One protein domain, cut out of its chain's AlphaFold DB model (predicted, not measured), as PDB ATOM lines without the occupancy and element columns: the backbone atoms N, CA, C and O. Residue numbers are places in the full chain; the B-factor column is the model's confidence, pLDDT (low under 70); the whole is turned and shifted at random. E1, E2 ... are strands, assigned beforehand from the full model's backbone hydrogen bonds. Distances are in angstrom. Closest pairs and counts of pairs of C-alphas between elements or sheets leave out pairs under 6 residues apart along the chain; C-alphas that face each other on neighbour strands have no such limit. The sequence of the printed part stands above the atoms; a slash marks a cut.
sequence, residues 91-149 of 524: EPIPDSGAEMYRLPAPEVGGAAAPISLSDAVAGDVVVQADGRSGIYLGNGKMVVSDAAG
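What this domain is: This is residues 91 to 149 of the 524 residues of an uncharacterized protein of Mycolicibacterium sp. CBMA 213 (UniProt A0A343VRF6). With little regular structure, this is one strongly twisted sheet of five short strands, in the order E2 E1 E3 E4 E5, with a loop, residues 105 to 110, sticking out. The 59 printed residues include E1 to E5 along the chain, 20 residues, all strand and antiparallel, with no named helix. The whole is compact, with a radius of gyration of the C-alphas of 11.1 A, and spans 31 by 26 by 17 A.

Where its parts are: Find C-alpha 99 at (2.040, 32.405, -41.786); E1 runs from there to 102, 10.4 A. Next come E2, 113 to 115, E3, 125 to 127, and E4, 133 to 138, 14.9 A. E5, 141 to 144, ends at (-3.874, 41.465, -32.715).

How they stand to each other: Look within hydrogen-bond range for N 102 and O 113, 2.8 A, in the hairpin E1 and E2; N 101 and O 125, 2.8 A, between E1 and E3; N 126 and O 134, 2.9 A, and N 143 and O 135, 2.9 A, in the meander E3 E4 E5, successive antiparallel neighbours. Residues 91 to 92 pair with 141 to 142 of E5.

The domain as a whole: The C-alphas farthest apart, of Asp 95 and Glu 107, are 32.9 A apart. The printed part has no cut and no long link. pLDDT is under 70 at 106 to 109 and 146 to 149.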
ATOM      1  N   GLU A  91      -7.954  36.949 -31.252       91.81
ATOM      2  CA  GLU A  91      -8.635  36.292 -32.364       91.81
ATOM      3  C   GLU A  91      -8.173  34.838 -32.513       91.81
ATOM      4  O   GLU A  91      -7.008  34.521 -32.238       91.81
ATOM      5  N   PRO A  92      -9.061  33.925 -32.944       93.81
ATOM      6  CA  PRO A  92      -8.627  32.634 -33.453       93.81
ATOM      7  C   PRO A  92      -7.807  32.831 -34.735       93.81
ATOM      8  O   PRO A  92      -8.114  33.688 -35.563       93.81
ATOM      9  N   ILE A  93      -6.767  32.024 -34.906       92.94
ATOM     10  CA  ILE A  93      -6.004  31.965 -36.150       92.94
ATOM     11  C   ILE A  93      -6.846  31.172 -37.151       92.94
ATOM     12  O   ILE A  93      -7.223  30.043 -36.836       92.94
ATOM     13  N   PRO A  94      -7.172  31.726 -38.331       88.69
ATOM     14  CA  PRO A  94      -7.934  30.993 -39.331       88.69
ATOM     15  C   PRO A  94      -7.170  29.741 -39.779       88.69
ATOM     16  O   PRO A  94      -5.962  29.796 -40.014       88.69
ATOM     17  N   ASP A  95      -7.891  28.630 -39.960       77.06
ATOM     18  CA  ASP A  95      -7.327  27.320 -40.333       77.06
ATOM     19  C   ASP A  95      -6.595  27.321 -41.691       77.06
ATOM     20  O   ASP A  95      -5.904  26.363 -42.037       77.06
ATOM     21  N   SER A  96      -6.727  28.393 -42.481       78.88
ATOM     22  CA  SER A  96      -6.043  28.556 -43.763       78.88
ATOM     23  C   SER A  96      -5.462  29.963 -43.922       78.88
ATOM     24  O   SER A  96      -6.121  30.961 -43.637       78.88
ATOM     25  N   GLY A  97      -4.215  30.032 -44.398       82.69
ATOM     26  CA  GLY A  97      -3.591  31.274 -44.867       82.69
ATOM     27  C   GLY A  97      -2.831  32.108 -43.831       82.69
ATOM     28  O   GLY A  97      -2.364  33.185 -44.187       82.69
ATOM     29  N   ALA A  98      -2.679  31.649 -42.585       91.56
ATOM     30  CA  ALA A  98      -1.794  32.298 -41.618       91.56
ATOM     31  C   ALA A  98      -0.350  31.784 -41.750       91.56
ATOM     32  O   ALA A  98      -0.107  30.576 -41.769       91.56
ATOM     33  N   GLU A  99       0.609  32.702 -41.815       96.75
ATOM     34  CA  GLU A  99       2.040  32.405 -41.786       96.75
ATOM     35  C   GLU A  99       2.595  32.671 -40.380       96.75
ATOM     36  O   GLU A  99       2.300  33.703 -39.771       96.75
ATOM     37  N   MET A 100       3.412  31.749 -39.867       96.38
ATOM     38  CA  MET A 100       4.039  31.863 -38.547       96.38
ATOM     39  C   MET A 100       5.522  32.195 -38.700       96.38
ATOM     40  O   MET A 100       6.206  31.619 -39.545       96.38
ATOM     41  N   TYR A 101       6.032  33.086 -37.853       96.31
ATOM     42  CA  TYR A 101       7.421  33.529 -37.877       96.31
ATOM     43  C   TYR A 101       8.040  33.493 -36.483       96.31
ATOM     44  O   TYR A 101       7.491  34.046 -35.528       96.31
ATOM     45  N   ARG A 102       9.237  32.914 -36.381       96.31
ATOM     46  CA  ARG A 102      10.063  32.989 -35.176       96.31
ATOM     47  C   ARG A 102      11.030  34.152 -35.282       96.31
ATOM     48  O   ARG A 102      11.845  34.216 -36.204       96.31
ATOM     49  N   LEU A 103      10.968  35.054 -34.308       89.81
ATOM     50  CA  LEU A 103      11.968  36.105 -34.172       89.81
ATOM     51  C   LEU A 103      13.272  35.485 -33.644       89.81
ATOM     52  O   LEU A 103      13.228  34.704 -32.688       89.81
ATOM     53  N   PRO A 104      14.435  35.795 -34.240       85.06
ATOM     54  CA  PRO A 104      15.704  35.324 -33.709       85.06
ATOM     55  C   PRO A 104      15.923  35.887 -32.306       85.06
ATOM     56  O   PRO A 104      15.427  36.963 -31.960       85.06
ATOM     57  N   ALA A 105      16.694  35.158 -31.497       71.62
ATOM     58  CA  ALA A 105      17.092  35.650 -30.189       71.62
ATOM     59  C   ALA A 105      17.713  37.055 -30.338       71.62
ATOM     60  O   ALA A 105      18.528  37.263 -31.245       71.62
ATOM     61  N   PRO A 106      17.367  38.015 -29.458       63.12
ATOM     62  CA  PRO A 106      17.772  39.415 -29.603       63.12
ATOM     63  C   PRO A 106      19.295  39.616 -29.633       63.12
ATOM     64  O   PRO A 106      19.766  40.657 -30.075       63.12
ATOM     65  N   GLU A 107      20.064  38.623 -29.183       55.84
ATOM     66  CA  GLU A 107      21.528  38.638 -29.162       55.84
ATOM     67  C   GLU A 107      22.174  38.261 -30.500       55.84
ATOM     68  O   GLU A 107      23.318  38.634 -30.745       55.84
ATOM     69  N   VAL A 108      21.471  37.519 -31.362       61.56
ATOM     70  CA  VAL A 108      22.062  36.966 -32.590       61.56
ATOM     71  C   VAL A 108      21.936  37.943 -33.755       61.56
ATOM     72  O   VAL A 108      22.837  37.999 -34.583       61.56
ATOM     73  N   GLY A 109      20.876  38.761 -33.782       60.44
ATOM     74  CA  GLY A 109      20.542  39.600 -34.935       60.44
ATOM     75  C   GLY A 109      20.210  38.737 -36.160       60.44
ATOM     76  O   GLY A 109      20.989  37.895 -36.591       60.44
ATOM     77  N   GLY A 110      19.028  38.900 -36.738       78.38
ATOM     78  CA  GLY A 110      18.649  38.107 -37.904       78.38
ATOM     79  C   GLY A 110      17.253  38.434 -38.402       78.38
ATOM     80  O   GLY A 110      16.487  39.118 -37.721       78.38
ATOM     81  N   ALA A 111      16.930  37.930 -39.589       85.81
ATOM     82  CA  ALA A 111      15.576  37.981 -40.116       85.81
ATOM     83  C   ALA A 111      14.669  36.989 -39.371       85.81
ATOM     84  O   ALA A 111      15.130  35.961 -38.868       85.81
ATOM     85  N   ALA A 112      13.375  37.302 -39.305       89.50
ATOM     86  CA  ALA A 112      12.376  36.370 -38.804       89.50
ATOM     87  C   ALA A 112      12.329  35.131 -39.714       89.50
ATOM     88  O   ALA A 112      12.266  35.266 -40.935       89.50
ATOM     89  N   ALA A 113      12.372  33.934 -39.129       93.19
ATOM     90  CA  ALA A 113      12.348  32.684 -39.884       93.19
ATOM     91  C   ALA A 113      10.915  32.128 -39.942       93.19
ATOM     92  O   ALA A 113      10.270  32.063 -38.892       93.19
ATOM     93  N   PRO A 114      10.408  31.716 -41.118       95.06
ATOM     94  CA  PRO A 114       9.100  31.078 -41.213       95.06
ATOM     95  C   PRO A 114       9.116  29.724 -40.491       95.06
ATOM     96  O   PRO A 114      10.087  28.971 -40.585       95.06
ATOM     97  N   ILE A 115       8.037  29.409 -39.779       95.81
ATOM     98  CA  ILE A 115       7.850  28.142 -39.060       95.81
ATOM     99  C   ILE A 115       6.467  27.554 -39.360       95.81
ATOM    100  O   ILE A 115       5.562  28.256 -39.811       95.81
ATOM    101  N   SER A 116       6.289  26.254 -39.116       93.88
ATOM    102  CA  SER A 116       4.973  25.620 -39.221       93.88
ATOM    103  C   SER A 116       4.093  25.972 -38.012       93.88
ATOM    104  O   SER A 116       4.602  26.246 -36.923       93.88
ATOM    105  N   LEU A 117       2.765  25.921 -38.168       89.38
ATOM    106  CA  LEU A 117       1.827  26.128 -37.053       89.38
ATOM    107  C   LEU A 117       2.029  25.103 -35.922       89.38
ATOM    108  O   LEU A 117       1.870  25.447 -34.753       89.38
ATOM    109  N   SER A 118       2.418  23.867 -36.255       91.88
ATOM    110  CA  SER A 118       2.730  22.818 -35.276       91.88
ATOM    111  C   SER A 118       4.011  23.078 -34.481       91.88
ATOM    112  O   SER A 118       4.120  22.593 -33.359       91.88
ATOM    113  N   ASP A 119       4.950  23.858 -35.025       93.50
ATOM    114  CA  ASP A 119       6.211  24.212 -34.355       93.50
ATOM    115  C   ASP A 119       6.138  25.555 -33.614       93.50
ATOM    116  O   ASP A 119       7.099  25.956 -32.942       93.50
ATOM    117  N   ALA A 120       5.025  26.275 -33.761       93.88
ATOM    118  CA  ALA A 120       4.827  27.581 -33.162       93.88
ATOM    119  C   ALA A 120       4.625  27.478 -31.647       93.88
ATOM    120  O   ALA A 120       3.882  26.634 -31.142       93.88
ATOM    121  N   VAL A 121       5.256  28.388 -30.910       94.06
ATOM    122  CA  VAL A 121       5.125  28.527 -29.457       94.06
ATOM    123  C   VAL A 121       4.595  29.910 -29.105       94.06
ATOM    124  O   VAL A 121       4.680  30.849 -29.899       94.06
ATOM    125  N   ALA A 122       4.032  30.052 -27.904       91.44
ATOM    126  CA  ALA A 122       3.552  31.348 -27.441       91.44
ATOM    127  C   ALA A 122       4.684  32.393 -27.495       91.44
ATOM    128  O   ALA A 122       5.770  32.166 -26.959       91.44
ATOM    129  N   GLY A 123       4.427  33.526 -28.149       88.31
ATOM    130  CA  GLY A 123       5.422  34.566 -28.424       88.31
ATOM    131  C   GLY A 123       5.913  34.635 -29.875       88.31
ATOM    132  O   GLY A 123       6.474  35.665 -30.245       88.31
ATOM    133  N   ASP A 124       5.685  33.604 -30.699       95.12
ATOM    134  CA  ASP A 124       5.948  33.674 -32.145       95.12
ATOM    135  C   ASP A 124       4.971  34.650 -32.836       95.12
ATOM    136  O   ASP A 124       3.883  34.935 -32.327       95.12
ATOM    137  N   VAL A 125       5.358  35.194 -33.991       95.25
ATOM    138  CA  VAL A 125       4.553  36.173 -34.739       95.25
ATOM    139  C   VAL A 125       3.648  35.454 -35.732       95.25
ATOM    140  O   VAL A 125       4.094  34.570 -36.457       95.25
ATOM    141  N   VAL A 126       2.385  35.867 -35.793       95.94
ATOM    142  CA  VAL A 126       1.387  35.386 -36.754       95.94
ATOM    143  C   VAL A 126       1.091  36.498 -37.744       95.94
ATOM    144  O   VAL A 126       0.831  37.625 -37.323       95.94
ATOM    145  N   VAL A 127       1.096  36.192 -39.039       95.06
ATOM    146  CA  VAL A 127       0.663  37.101 -40.108       95.06
ATOM    147  C   VAL A 127      -0.485  36.441 -40.865       95.06
ATOM    148  O   VAL A 127      -0.319  35.373 -41.449       95.06
ATOM    149  N   GLN A 128      -1.666  37.051 -40.826       93.69
ATOM    150  CA  GLN A 128      -2.854  36.593 -41.542       93.69
ATOM    151  C   GLN A 128      -2.805  37.030 -43.016       93.69
ATOM    152  O   GLN A 128      -2.141  38.004 -43.376       93.69
ATOM    153  N   ALA A 129      -3.541  36.325 -43.882       88.81
ATOM    154  CA  ALA A 129      -3.595  36.606 -45.321       88.81
ATOM    155  C   ALA A 129      -4.121  38.013 -45.671       88.81
ATOM    156  O   ALA A 129      -3.819  38.533 -46.743       88.81
ATOM    157  N   ASP A 130      -4.887  38.636 -44.774       86.62
ATOM    158  CA  ASP A 130      -5.396  40.006 -44.912       86.62
ATOM    159  C   ASP A 130      -4.380  41.087 -44.487       86.62
ATOM    160  O   ASP A 130      -4.691  42.278 -44.505       86.62
ATOM    161  N   GLY A 131      -3.157  40.683 -44.121       87.44
ATOM    162  CA  GLY A 131      -2.071  41.566 -43.705       87.44
ATOM    163  C   GLY A 131      -2.065  41.904 -42.213       87.44
ATOM    164  O   GLY A 131      -1.133  42.570 -41.754       87.44
ATOM    165  N   ARG A 132      -3.048  41.442 -41.429       90.19
ATOM    166  CA  ARG A 132      -3.030  41.625 -39.972       90.19
ATOM    167  C   ARG A 132      -1.934  40.771 -39.347       90.19
ATOM    168  O   ARG A 132      -1.699  39.637 -39.754       90.19
ATOM    169  N   SER A 133      -1.261  41.313 -38.336       93.06
ATOM    170  CA  SER A 133      -0.242  40.577 -37.587       93.06
ATOM    171  C   SER A 133      -0.442  40.686 -36.081       93.06
ATOM    172  O   SER A 133      -1.099  41.600 -35.580       93.06
ATOM    173  N   GLY A 134       0.094  39.712 -35.355       94.75
ATOM    174  CA  GLY A 134      -0.052  39.631 -33.910       94.75
ATOM    175  C   GLY A 134       0.834  38.563 -33.284       94.75
ATOM    176  O   GLY A 134       1.642  37.934 -33.964       94.75
ATOM    177  N   ILE A 135       0.694  38.369 -31.975       95.25
ATOM    178  CA  ILE A 135       1.514  37.423 -31.206       95.25
ATOM    179  C   ILE A 135       0.723  36.151 -30.927       95.25
ATOM    180  O   ILE A 135      -0.389  36.217 -30.401       95.25
ATOM    181  N   TYR A 136       1.302  34.993 -31.244       95.88
ATOM    182  CA  TYR A 136       0.711  33.693 -30.956       95.88
ATOM    183  C   TYR A 136       0.642  33.462 -29.445       95.88
ATOM    184  O   TYR A 136       1.637  33.625 -28.741       95.88
ATOM    185  N   LEU A 137      -0.523  33.061 -28.936       90.38
ATOM    186  CA  LEU A 137      -0.730  32.733 -27.521       90.38
ATOM    187  C   LEU A 137      -0.677  31.223 -27.238       90.38
ATOM    188  O   LEU A 137      -0.788  30.814 -26.083       90.38
ATOM    189  N   GLY A 138      -0.539  30.392 -28.273       89.25
ATOM    190  CA  GLY A 138      -0.856  28.967 -28.190       89.25
ATOM    191  C   GLY A 138      -2.338  28.689 -28.465       89.25
ATOM    192  O   GLY A 138      -3.159  29.603 -28.569       89.25
ATOM    193  N   ASN A 139      -2.688  27.406 -28.588       90.62
ATOM    194  CA  ASN A 139      -4.067  26.929 -28.771       90.62
ATOM    195  C   ASN A 139      -4.815  27.577 -29.954       90.62
ATOM    196  O   ASN A 139      -6.015  27.834 -29.854       90.62
ATOM    197  N   GLY A 140      -4.108  27.890 -31.047       92.38
ATOM    198  CA  GLY A 140      -4.713  28.490 -32.240       92.38
ATOM    199  C   GLY A 140      -5.243  29.915 -32.040       92.38
ATOM    200  O   GLY A 140      -6.140  30.324 -32.768       92.38
ATOM    201  N   LYS A 141      -4.739  30.676 -31.057       93.88
ATOM    202  CA  LYS A 141      -5.156  32.066 -30.796       93.88
ATOM    203  C   LYS A 141      -3.996  33.046 -30.918       93.88
ATOM    204  O   LYS A 141      -2.866  32.715 -30.566       93.88
ATOM    205  N   MET A 142      -4.287  34.272 -31.343       95.12
ATOM    206  CA  MET A 142      -3.320  35.368 -31.420       95.12
ATOM    207  C   MET A 142      -3.863  36.657 -30.800       95.12
ATOM    208  O   MET A 142      -5.070  36.877 -30.774       95.12
ATOM    209  N   VAL A 143      -2.965  37.517 -30.321       92.94
ATOM    210  CA  VAL A 143      -3.280  38.901 -29.936       92.94
ATOM    211  C   VAL A 143      -2.988  39.815 -31.113       92.94
ATOM    212  O   VAL A 143      -1.823  39.950 -31.490       92.94
ATOM    213  N   VAL A 144      -4.018  40.453 -31.663       88.94
ATOM    214  CA  VAL A 144      -3.874  41.465 -32.715       88.94
ATOM    215  C   VAL A 144      -3.498  42.791 -32.058       88.94
ATOM    216  O   VAL A 144      -4.169  43.239 -31.129       88.94
ATOM    217  N   SER A 145      -2.411  43.421 -32.510       70.81
ATOM    218  CA  SER A 145      -2.078  44.787 -32.097       70.81
ATOM    219  C   SER A 145      -2.288  45.737 -33.267       70.81
ATOM    220  O   SER A 145      -1.682  45.531 -34.316       70.81
ATOM    221  N   ASP A 146      -3.029  46.827 -33.068       57.91
ATOM    222  CA  ASP A 146      -3.197  47.907 -34.060       57.91
ATOM    223  C   ASP A 146      -1.894  48.691 -34.353       57.91
ATOM    224  O   ASP A 146      -1.881  49.679 -35.087       57.91
ATOM    225  N   ALA A 147      -0.761  48.273 -33.782       47.56
ATOM    226  CA  ALA A 147       0.539  48.872 -34.034       47.56
ATOM    227  C   ALA A 147       1.128  48.328 -35.347       47.56
ATOM    228  O   ALA A 147       1.776  47.284 -35.371       47.56
ATOM    229  N   ALA A 148       0.951  49.087 -36.430       45.16
ATOM    230  CA  ALA A 148       1.407  48.808 -37.799       45.16
ATOM    231  C   ALA A 148       2.902  48.416 -37.984       45.16
ATOM    232  O   ALA A 148       3.296  48.001 -39.070       45.16
ATOM    233  N   GLY A 149       3.744  48.493 -36.946       49.47
ATOM    234  CA  GLY A 149       5.198  48.312 -37.050       49.47
ATOM    235  C   GLY A 149       5.706  46.867 -37.186       49.47
ATOM    236  O   GLY A 149       6.810  46.668 -37.686       49.47
TER     237      GLY A 149